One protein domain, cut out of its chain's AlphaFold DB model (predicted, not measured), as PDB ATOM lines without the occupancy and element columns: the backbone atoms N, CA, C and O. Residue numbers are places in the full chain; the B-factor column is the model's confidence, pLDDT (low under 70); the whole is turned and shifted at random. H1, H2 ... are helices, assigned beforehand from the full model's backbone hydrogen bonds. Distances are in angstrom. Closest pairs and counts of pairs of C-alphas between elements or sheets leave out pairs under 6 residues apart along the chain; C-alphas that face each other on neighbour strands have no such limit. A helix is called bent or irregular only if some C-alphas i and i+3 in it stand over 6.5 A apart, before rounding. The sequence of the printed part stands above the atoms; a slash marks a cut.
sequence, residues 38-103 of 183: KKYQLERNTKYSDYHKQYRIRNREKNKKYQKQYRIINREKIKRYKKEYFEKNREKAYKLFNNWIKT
ATOM      1  N   LYS A  38     -34.438  -4.399  85.704       95.25
ATOM      2  CA  LYS A  38     -33.517  -5.388  86.283       95.25
ATOM      3  C   LYS A  38     -34.259  -6.538  86.959       95.25
ATOM      4  O   LYS A  38     -33.924  -7.691  86.704       95.25
ATOM      5  N   LYS A  39     -35.267  -6.236  87.781       95.75
ATOM      6  CA  LYS A  39     -36.082  -7.241  88.476       95.75
ATOM      7  C   LYS A  39     -36.760  -8.179  87.478       95.75
ATOM      8  O   LYS A  39     -36.599  -9.390  87.580       95.75
ATOM      9  N   TYR A  40     -37.403  -7.621  86.453       94.81
ATOM     10  CA  TYR A  40     -38.018  -8.405  85.382       94.81
ATOM     11  C   TYR A  40     -37.005  -9.297  84.649       94.81
ATOM     12  O   TYR A  40     -37.273 -10.468  84.381       94.81
ATOM     13  N   GLN A  41     -35.819  -8.767  84.330       93.81
ATOM     14  CA  GLN A  41     -34.770  -9.544  83.669       93.81
ATOM     15  C   GLN A  41     -34.273 -10.694  84.552       93.81
ATOM     16  O   GLN A  41     -34.085 -11.802  84.051       93.81
ATOM     17  N   LEU A  42     -34.085 -10.446  85.851       95.81
ATOM     18  CA  LEU A  42     -33.664 -11.462  86.807       95.81
ATOM     19  C   LEU A  42     -34.720 -12.562  86.940       95.81
ATOM     20  O   LEU A  42     -34.393 -13.726  86.743       95.81
ATOM     21  N   GLU A  43     -35.979 -12.205  87.189       94.88
ATOM     22  CA  GLU A  43     -37.090 -13.160  87.299       94.88
ATOM     23  C   GLU A  43     -37.232 -14.013  86.036       94.88
ATOM     24  O   GLU A  43     -37.345 -15.239  86.109       94.88
ATOM     25  N   ARG A  44     -37.153 -13.376  84.860       94.81
ATOM     26  CA  ARG A  44     -37.143 -14.076  83.577       94.81
ATOM     27  C   ARG A  44     -35.982 -15.068  83.515       94.81
ATOM     28  O   ARG A  44     -36.211 -16.239  83.225       94.81
ATOM     29  N   ASN A  45     -34.755 -14.626  83.785       94.12
ATOM     30  CA  ASN A  45     -33.567 -15.479  83.724       94.12
ATOM     31  C   ASN A  45     -33.653 -16.656  84.700       94.12
ATOM     32  O   ASN A  45     -33.330 -17.781  84.317       94.12
ATOM     33  N   THR A  46     -34.139 -16.421  85.920       94.88
ATOM     34  CA  THR A  46     -34.377 -17.465  86.923       94.88
ATOM     35  C   THR A  46     -35.378 -18.487  86.400       94.88
ATOM     36  O   THR A  46     -35.060 -19.671  86.344       94.88
ATOM     37  N   LYS A  47     -36.529 -18.041  85.880       95.25
ATOM     38  CA  LYS A  47     -37.548 -18.931  85.305       95.25
ATOM     39  C   LYS A  47     -36.999 -19.784  84.155       95.25
ATOM     40  O   LYS A  47     -37.274 -20.981  84.093       95.25
ATOM     41  N   TYR A  48     -36.209 -19.194  83.255       93.94
ATOM     42  CA  TYR A  48     -35.549 -19.939  82.175       93.94
ATOM     43  C   TYR A  48     -34.522 -20.940  82.716       93.94
ATOM     44  O   TYR A  48     -34.482 -22.087  82.268       93.94
ATOM     45  N   SER A  49     -33.706 -20.533  83.689       95.19
ATOM     46  CA  SER A  49     -32.716 -21.402  84.331       95.19
ATOM     47  C   SER A  49     -33.378 -22.612  84.991       95.19
ATOM     48  O   SER A  49     -32.964 -23.752  84.751       95.19
ATOM     49  N   ASP A  50     -34.454 -22.382  85.744       95.69
ATOM     50  CA  ASP A  50     -35.219 -23.425  86.420       95.69
ATOM     51  C   ASP A  50     -35.888 -24.363  85.425       95.69
ATOM     52  O   ASP A  50     -35.763 -25.583  85.548       95.69
ATOM     53  N   TYR A  51     -36.506 -23.818  84.376       96.12
ATOM     54  CA  TYR A  51     -37.058 -24.617  83.287       96.12
ATOM     55  C   TYR A  51     -35.996 -25.537  82.668       96.12
ATOM     56  O   TYR A  51     -36.202 -26.749  82.556       96.12
ATOM     57  N   HIS A  52     -34.822 -25.001  82.323       94.69
ATOM     58  CA  HIS A  52     -33.738 -25.800  81.755       94.69
ATOM     59  C   HIS A  52     -33.186 -26.825  82.748       94.69
ATOM     60  O   HIS A  52     -32.845 -27.942  82.352       94.69
ATOM     61  N   LYS A  53     -33.106 -26.488  84.039       95.88
ATOM     62  CA  LYS A  53     -32.699 -27.424  85.093       95.88
ATOM     63  C   LYS A  53     -33.676 -28.594  85.184       95.88
ATOM     64  O   LYS A  53     -33.234 -29.741  85.122       95.88
ATOM     65  N   GLN A  54     -34.978 -28.318  85.243       95.81
ATOM     66  CA  GLN A  54     -36.024 -29.342  85.280       95.81
ATOM     67  C   GLN A  54     -36.025 -30.199  84.013       95.81
ATOM     68  O   GLN A  54     -36.082 -31.428  84.088       95.81
ATOM     69  N   TYR A  55     -35.858 -29.576  82.845       95.25
ATOM     70  CA  TYR A  55     -35.724 -30.290  81.579       95.25
ATOM     71  C   TYR A  55     -34.525 -31.250  81.586       95.25
ATOM     72  O   TYR A  55     -34.660 -32.407  81.182       95.25
ATOM     73  N   ARG A  56     -33.355 -30.812  82.078       94.00
ATOM     74  CA  ARG A  56     -32.161 -31.667  82.197       94.00
ATOM     75  C   ARG A  56     -32.379 -32.839  83.149       94.00
ATOM     76  O   ARG A  56     -31.921 -33.934  82.839       94.00
ATOM     77  N   ILE A  57     -33.059 -32.619  84.276       96.12
ATOM     78  CA  ILE A  57     -33.368 -33.670  85.258       96.12
ATOM     79  C   ILE A  57     -34.308 -34.704  84.637       96.12
ATOM     80  O   ILE A  57     -33.966 -35.885  84.594       96.12
ATOM     81  N   ARG A  58     -35.437 -34.260  84.072       95.69
ATOM     82  CA  ARG A  58     -36.433 -35.139  83.441       95.69
ATOM     83  C   ARG A  58     -35.840 -35.975  82.307       95.69
ATOM     84  O   ARG A  58     -36.170 -37.144  82.157       95.69
ATOM     85  N   ASN A  59     -34.935 -35.393  81.523       95.31
ATOM     86  CA  ASN A  59     -34.318 -36.063  80.376       95.31
ATOM     87  C   ASN A  59     -32.967 -36.716  80.698       95.31
ATOM     88  O   ASN A  59     -32.282 -37.174  79.781       95.31
ATOM     89  N   ARG A  60     -32.551 -36.771  81.971       93.81
ATOM     90  CA  ARG A  60     -31.210 -37.233  82.365       93.81
ATOM     91  C   ARG A  60     -30.913 -38.637  81.851       93.81
ATOM     92  O   ARG A  60     -29.878 -38.844  81.220       93.81
ATOM     93  N   GLU A  61     -31.818 -39.580  82.087       95.06
ATOM     94  CA  GLU A  61     -31.610 -40.984  81.712       95.06
ATOM     95  C   GLU A  61     -31.706 -41.198  80.200       95.06
ATOM     96  O   GLU A  61     -30.857 -41.877  79.617       95.06
ATOM     97  N   LYS A  62     -32.649 -40.522  79.528       95.75
ATOM     98  CA  LYS A  62     -32.739 -40.516  78.059       95.75
ATOM     99  C   LYS A  62     -31.440 -40.005  77.426       95.75
ATOM    100  O   LYS A  62     -30.883 -40.657  76.545       95.75
ATOM    101  N   ASN A  63     -30.915 -38.886  77.927       94.00
ATOM    102  CA  ASN A  63     -29.665 -38.299  77.451       94.00
ATOM    103  C   ASN A  63     -28.460 -39.198  77.738       94.00
ATOM    104  O   ASN A  63     -27.615 -39.371  76.864       94.00
ATOM    105  N   LYS A  64     -28.381 -39.816  78.923       95.00
ATOM    106  CA  LYS A  64     -27.328 -40.794  79.240       95.00
ATOM    107  C   LYS A  64     -27.356 -41.983  78.282       95.00
ATOM    108  O   LYS A  64     -26.304 -42.368  77.775       95.00
ATOM    109  N   LYS A  65     -28.538 -42.549  78.010       96.31
ATOM    110  CA  LYS A  65     -28.703 -43.675  77.078       96.31
ATOM    111  C   LYS A  65     -28.251 -43.290  75.673       96.31
ATOM    112  O   LYS A  65     -27.420 -43.989  75.095       96.31
ATOM    113  N   TYR A  66     -28.713 -42.144  75.178       95.81
ATOM    114  CA  TYR A  66     -28.310 -41.609  73.880       95.81
ATOM    115  C   TYR A  66     -26.793 -41.384  73.795       95.81
ATOM    116  O   TYR A  66     -26.139 -41.860  72.871       95.81
ATOM    117  N   GLN A  67     -26.194 -40.735  74.799       95.62
ATOM    118  CA  GLN A  67     -24.747 -40.513  74.852       95.62
ATOM    119  C   GLN A  67     -23.960 -41.827  74.889       95.62
ATOM    120  O   GLN A  67     -22.913 -41.932  74.246       95.62
ATOM    121  N   LYS A  68     -24.441 -42.837  75.625       96.00
ATOM    122  CA  LYS A  68     -23.816 -44.164  75.675       96.00
ATOM    123  C   LYS A  68     -23.856 -44.835  74.302       96.00
ATOM    124  O   LYS A  68     -22.813 -45.284  73.837       96.00
ATOM    125  N   GLN A  69     -25.012 -44.845  73.639       96.75
ATOM    126  CA  GLN A  69     -25.163 -45.396  72.287       96.75
ATOM    127  C   GLN A  69     -24.261 -44.674  71.284       96.75
ATOM    128  O   GLN A  69     -23.495 -45.319  70.573       96.75
ATOM    129  N   TYR A  70     -24.261 -43.340  71.305       96.56
ATOM    130  CA  TYR A  70     -23.385 -42.537  70.458       96.56
ATOM    131  C   TYR A  70     -21.908 -42.895  70.665       96.56
ATOM    132  O   TYR A  70     -21.180 -43.070  69.690       96.56
ATOM    133  N   ARG A  71     -21.456 -43.049  71.919       95.69
ATOM    134  CA  ARG A  71     -20.071 -43.438  72.239       95.69
ATOM    135  C   ARG A  71     -19.713 -44.845  71.767       95.69
ATOM    136  O   ARG A  71     -18.558 -45.054  71.414       95.69
ATOM    137  N   ILE A  72     -20.658 -45.784  71.792       96.12
ATOM    138  CA  ILE A  72     -20.449 -47.155  71.304       96.12
ATOM    139  C   ILE A  72     -20.299 -47.141  69.782       96.12
ATOM    140  O   ILE A  72     -19.283 -47.598  69.272       96.12
ATOM    141  N   ILE A  73     -21.260 -46.539  69.076       97.19
ATOM    142  CA  ILE A  73     -21.268 -46.467  67.608       97.19
ATOM    143  C   ILE A  73     -20.040 -45.705  67.093       97.19
ATOM    144  O   ILE A  73     -19.388 -46.117  66.142       97.19
ATOM    145  N   ASN A  74     -19.670 -44.608  67.759       96.75
ATOM    146  CA  ASN A  74     -18.561 -43.748  67.340       96.75
ATOM    147  C   ASN A  74     -17.248 -44.059  68.069       96.75
ATOM    148  O   ASN A  74     -16.358 -43.205  68.098       96.75
ATOM    149  N   ARG A  75     -17.105 -45.242  68.680       94.75
ATOM    150  CA  ARG A  75     -15.951 -45.587  69.527       94.75
ATOM    151  C   ARG A  75     -14.622 -45.350  68.816       94.75
ATOM    152  O   ARG A  75     -13.760 -44.660  69.361       94.75
ATOM    153  N   GLU A  76     -14.484 -45.850  67.591       96.06
ATOM    154  CA  GLU A  76     -13.246 -45.721  66.815       96.06
ATOM    155  C   GLU A  76     -12.995 -44.283  66.353       96.06
ATOM    156  O   GLU A  76     -11.876 -43.784  66.463       96.06
ATOM    157  N   LYS A  77     -14.041 -43.555  65.939       97.00
ATOM    158  CA  LYS A  77     -13.927 -42.129  65.590       97.00
ATOM    159  C   LYS A  77     -13.439 -41.304  66.783       97.00
ATOM    160  O   LYS A  77     -12.518 -40.502  66.644       97.00
ATOM    161  N   ILE A  78     -14.012 -41.535  67.965       96.06
ATOM    162  CA  ILE A  78     -13.610 -40.870  69.210       96.06
ATOM    163  C   ILE A  78     -12.173 -41.246  69.582       96.06
ATOM    164  O   ILE A  78     -11.406 -40.378  69.993       96.06
ATOM    165  N   LYS A  79     -11.796 -42.524  69.451       95.44
ATOM    166  CA  LYS A  79     -10.441 -43.004  69.746       95.44
ATOM    167  C   LYS A  79      -9.403 -42.335  68.844       95.44
ATOM    168  O   LYS A  79      -8.414 -41.827  69.365       95.44
ATOM    169  N   ARG A  80      -9.657 -42.268  67.531       97.31
ATOM    170  CA  ARG A  80      -8.792 -41.567  66.567       97.31
ATOM    171  C   ARG A  80      -8.649 -40.089  66.906       97.31
ATOM    172  O   ARG A  80      -7.532 -39.626  67.083       97.31
ATOM    173  N   TYR A  81      -9.767 -39.391  67.110       96.62
ATOM    174  CA  TYR A  81      -9.752 -37.969  67.461       96.62
ATOM    175  C   TYR A  81      -8.963 -37.693  68.750       96.62
ATOM    176  O   TYR A  81      -8.158 -36.770  68.816       96.62
ATOM    177  N   LYS A  82      -9.156 -38.521  69.786       95.06
ATOM    178  CA  LYS A  82      -8.403 -38.399  71.042       95.06
ATOM    179  C   LYS A  82      -6.908 -38.628  70.846       95.06
ATOM    180  O   LYS A  82      -6.121 -37.913  71.458       95.06
ATOM    181  N   LYS A  83      -6.532 -39.623  70.036       95.50
ATOM    182  CA  LYS A  83      -5.133 -39.924  69.729       95.50
ATOM    183  C   LYS A  83      -4.480 -38.746  69.007       95.50
ATOM    184  O   LYS A  83      -3.478 -38.245  69.494       95.50
ATOM    185  N   GLU A  84      -5.109 -38.245  67.950       96.88
ATOM    186  CA  GLU A  84      -4.612 -37.103  67.177       96.88
ATOM    187  C   GLU A  84      -4.482 -35.839  68.043       96.88
ATOM    188  O   GLU A  84      -3.461 -35.152  68.020       96.88
ATOM    189  N   TYR A  85      -5.493 -35.552  68.869       95.38
ATOM    190  CA  TYR A  85      -5.437 -34.432  69.804       95.38
ATOM    191  C   TYR A  85      -4.289 -34.586  70.807       95.38
ATOM    192  O   TYR A  85      -3.578 -33.618  71.078       95.38
ATOM    193  N   PHE A  86      -4.099 -35.787  71.367       94.56
ATOM    194  CA  PHE A  86      -3.004 -36.056  72.294       94.56
ATOM    195  C   PHE A  86      -1.641 -35.917  71.614       94.56
ATOM    196  O   PHE A  86      -0.764 -35.293  72.193       94.56
ATOM    197  N   GLU A  87      -1.468 -36.433  70.399       95.75
ATOM    198  CA  GLU A  87      -0.218 -36.320  69.636       95.75
ATOM    199  C   GLU A  87       0.144 -34.856  69.371       95.75
ATOM    200  O   GLU A  87       1.261 -34.441  69.675       95.75
ATOM    201  N   LYS A  88      -0.828 -34.040  68.945       96.75
ATOM    202  CA  LYS A  88      -0.649 -32.591  68.747       96.75
ATOM    203  C   LYS A  88      -0.348 -31.822  70.039       96.75
ATOM    204  O   LYS A  88       0.232 -30.745  69.988       96.75
ATOM    205  N   ASN A  89      -0.757 -32.341  71.198       96.19
ATOM    206  CA  ASN A  89      -0.627 -31.669  72.499       96.19
ATOM    207  C   ASN A  89       0.262 -32.446  73.481       96.19
ATOM    208  O   ASN A  89       0.154 -32.263  74.700       96.19
ATOM    209  N   ARG A  90       1.119 -33.332  72.967       94.81
ATOM    210  CA  ARG A  90       1.814 -34.352  73.758       94.81
ATOM    211  C   ARG A  90       2.687 -33.735  74.845       94.81
ATOM    212  O   ARG A  90       2.596 -34.124  76.008       94.81
ATOM    213  N   GLU A  91       3.470 -32.725  74.491       95.12
ATOM    214  CA  GLU A  91       4.348 -32.015  75.426       95.12
ATOM    215  C   GLU A  91       3.568 -31.318  76.540       95.12
ATOM    216  O   GLU A  91       3.886 -31.462  77.721       95.12
ATOM    217  N   LYS A  92       2.486 -30.615  76.183       95.44
ATOM    218  CA  LYS A  92       1.616 -29.940  77.152       95.44
ATOM    219  C   LYS A  92       0.991 -30.946  78.118       95.44
ATOM    220  O   LYS A  92       0.948 -30.691  79.321       95.44
ATOM    221  N   ALA A  93       0.544 -32.094  77.610       93.31
ATOM    222  CA  ALA A  93      -0.003 -33.165  78.431       93.31
ATOM    223  C   ALA A  93       1.045 -33.734  79.403       93.31
ATOM    224  O   ALA A  93       0.752 -33.864  80.593       93.31
ATOM    225  N   TYR A  94       2.272 -34.000  78.942       94.06
ATOM    226  CA  TYR A  94       3.352 -34.467  79.818       94.06
ATOM    227  C   TYR A  94       3.756 -33.431  80.858       94.06
ATOM    228  O   TYR A  94       3.939 -33.785  82.018       94.06
ATOM    229  N   LYS A  95       3.847 -32.151  80.490       96.50
ATOM    230  CA  LYS A  95       4.159 -31.075  81.437       96.50
ATOM    231  C   LYS A  95       3.117 -31.004  82.554       96.50
ATOM    232  O   LYS A  95       3.477 -30.969  83.729       96.50
ATOM    233  N   LEU A  96       1.830 -31.049  82.199       95.56
ATOM    234  CA  LEU A  96       0.736 -31.085  83.174       95.56
ATOM    235  C   LEU A  96       0.803 -32.333  84.061       95.56
ATOM    236  O   LEU A  96       0.661 -32.222  85.276       95.56
ATOM    237  N   PHE A  97       1.058 -33.502  83.471       93.75
ATOM    238  CA  PHE A  97       1.197 -34.751  84.214       93.75
ATOM    239  C   PHE A  97       2.379 -34.718  85.189       93.75
ATOM    240  O   PHE A  97       2.213 -35.049  86.361       93.75
ATOM    241  N   ASN A  98       3.548 -34.260  84.742       94.62
ATOM    242  CA  ASN A  98       4.752 -34.155  85.564       94.62
ATOM    243  C   ASN A  98       4.551 -33.180  86.725       94.62
ATOM    244  O   ASN A  98       4.927 -33.486  87.855       94.62
ATOM    245  N   ASN A  99       3.907 -32.037  86.476       96.31
ATOM    246  CA  ASN A  99       3.561 -31.090  87.533       96.31
ATOM    247  C   ASN A  99       2.570 -31.701  88.529       96.31
ATOM    248  O   ASN A  99       2.753 -31.575  89.736       96.31
ATOM    249  N   TRP A 100       1.552 -32.416  88.043       96.50
ATOM    250  CA  TRP A 100       0.572 -33.071  88.903       96.50
ATOM    251  C   TRP A 100       1.192 -34.178  89.766       96.50
ATOM    252  O   TRP A 100       0.906 -34.239  90.959       96.50
ATOM    253  N   ILE A 101       2.079 -35.013  89.217       94.56
ATOM    254  CA  ILE A 101       2.772 -36.076  89.967       94.56
ATOM    255  C   ILE A 101       3.638 -35.519  91.103       94.56
ATOM    256  O   ILE A 101       3.810 -36.206  92.106       94.56
ATOM    257  N   LYS A 102       4.160 -34.292  90.974       93.44
ATOM    258  CA  LYS A 102       4.926 -33.624  92.038       93.44
ATOM    259  C   LYS A 102       4.053 -33.164  93.211       93.44
ATOM    260  O   LYS A 102       4.573 -32.995  94.307       93.44
ATOM    261  N   THR A 103       2.746 -32.984  93.005       96.38
ATOM    262  CA  THR A 103       1.809 -32.644  94.091       96.38
ATOM    263  C   THR A 103       1.619 -33.818  95.049       96.38
ATOM    264  O   THR A 103       1.707 -34.976  94.639       96.38
TER     265      THR A 103
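What this domain is: This is residues 38 to 103 of the 183 residues of an uncharacterized protein of Thermoplasmata archaeon (UniProt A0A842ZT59). Four straight helices, H1 to H4, follow one another end to end with a corner at each joint, and together they make a wide, open U with an empty middle. H1 is one long side, H2 runs across the bottom, H3 rises as the other side, and H4 turns off from the end of H3 out of the plane of the U. No two helices lie side by side, and the few contacts between them are at the joints. The printed part has 66 residues with four named helices, in the order H1, H2, H3, H4, and no named strand; the class is all helix. The whole is extended, with a radius of gyration of the C-alphas of 20.1 A and spans of 49 by 34 by 21 A.

How they stand to each other: H1, residues 38 to 58, and H2, residues 60 to 73, meet only through their link. H2 and H3, residues 75 to 88, are close but not clearly touching; their closest C-alphas, those of Arg 71 and Ile 78, are 7.6 A apart. The lines of H2 and H3 are about perpendicular, at 79 degrees. H3 and H4, residues 90 to 102, are also close but not clearly touching, with their closest C-alphas, those of Phe 86 and Ala 93, 7.4 A apart. The lines of H3 and H4 are about perpendicular, at 83 degrees. H1 is apart from H3 and from H4, and H2 is apart from H4. In H1, H2, H3 and H4 every O i to N i+4 pair is within hydrogen-bond range.

Where its parts are: H1 begins at Lys 38, with its C-alpha at (-33.517, -5.388, 86.283), and is 30.0 A long from first to last C-alpha, the longest helix by residues. H2 is 20.0 A long and ends at Ile 73, with its C-alpha at (-21.268, -46.467, 67.608). H3 is 20.1 A long, from Arg 75 to Lys 88. H4 is 18.6 A long and ends at Lys 102, with its C-alpha at (4.926, -33.624, 92.038). No helix is bent.

The domain as a whole: The two C-alphas farthest apart are those of Tyr 40 and Lys 102, at 50.2 A, while those of the first and last printed residues, Lys 38 and Thr 103, are 45.3 A apart. Several stretches stand free, among them residues 38 to 69, of which 38 to 58 belong to H1 and 60 to 69 belong to H2. The links H1 to H2, H2 to H3 and H3 to H4 are tight, with 1 residue in each. The printed part has no cut. The mean pLDDT of the printed part is 95.4, and no printed residue is under 70.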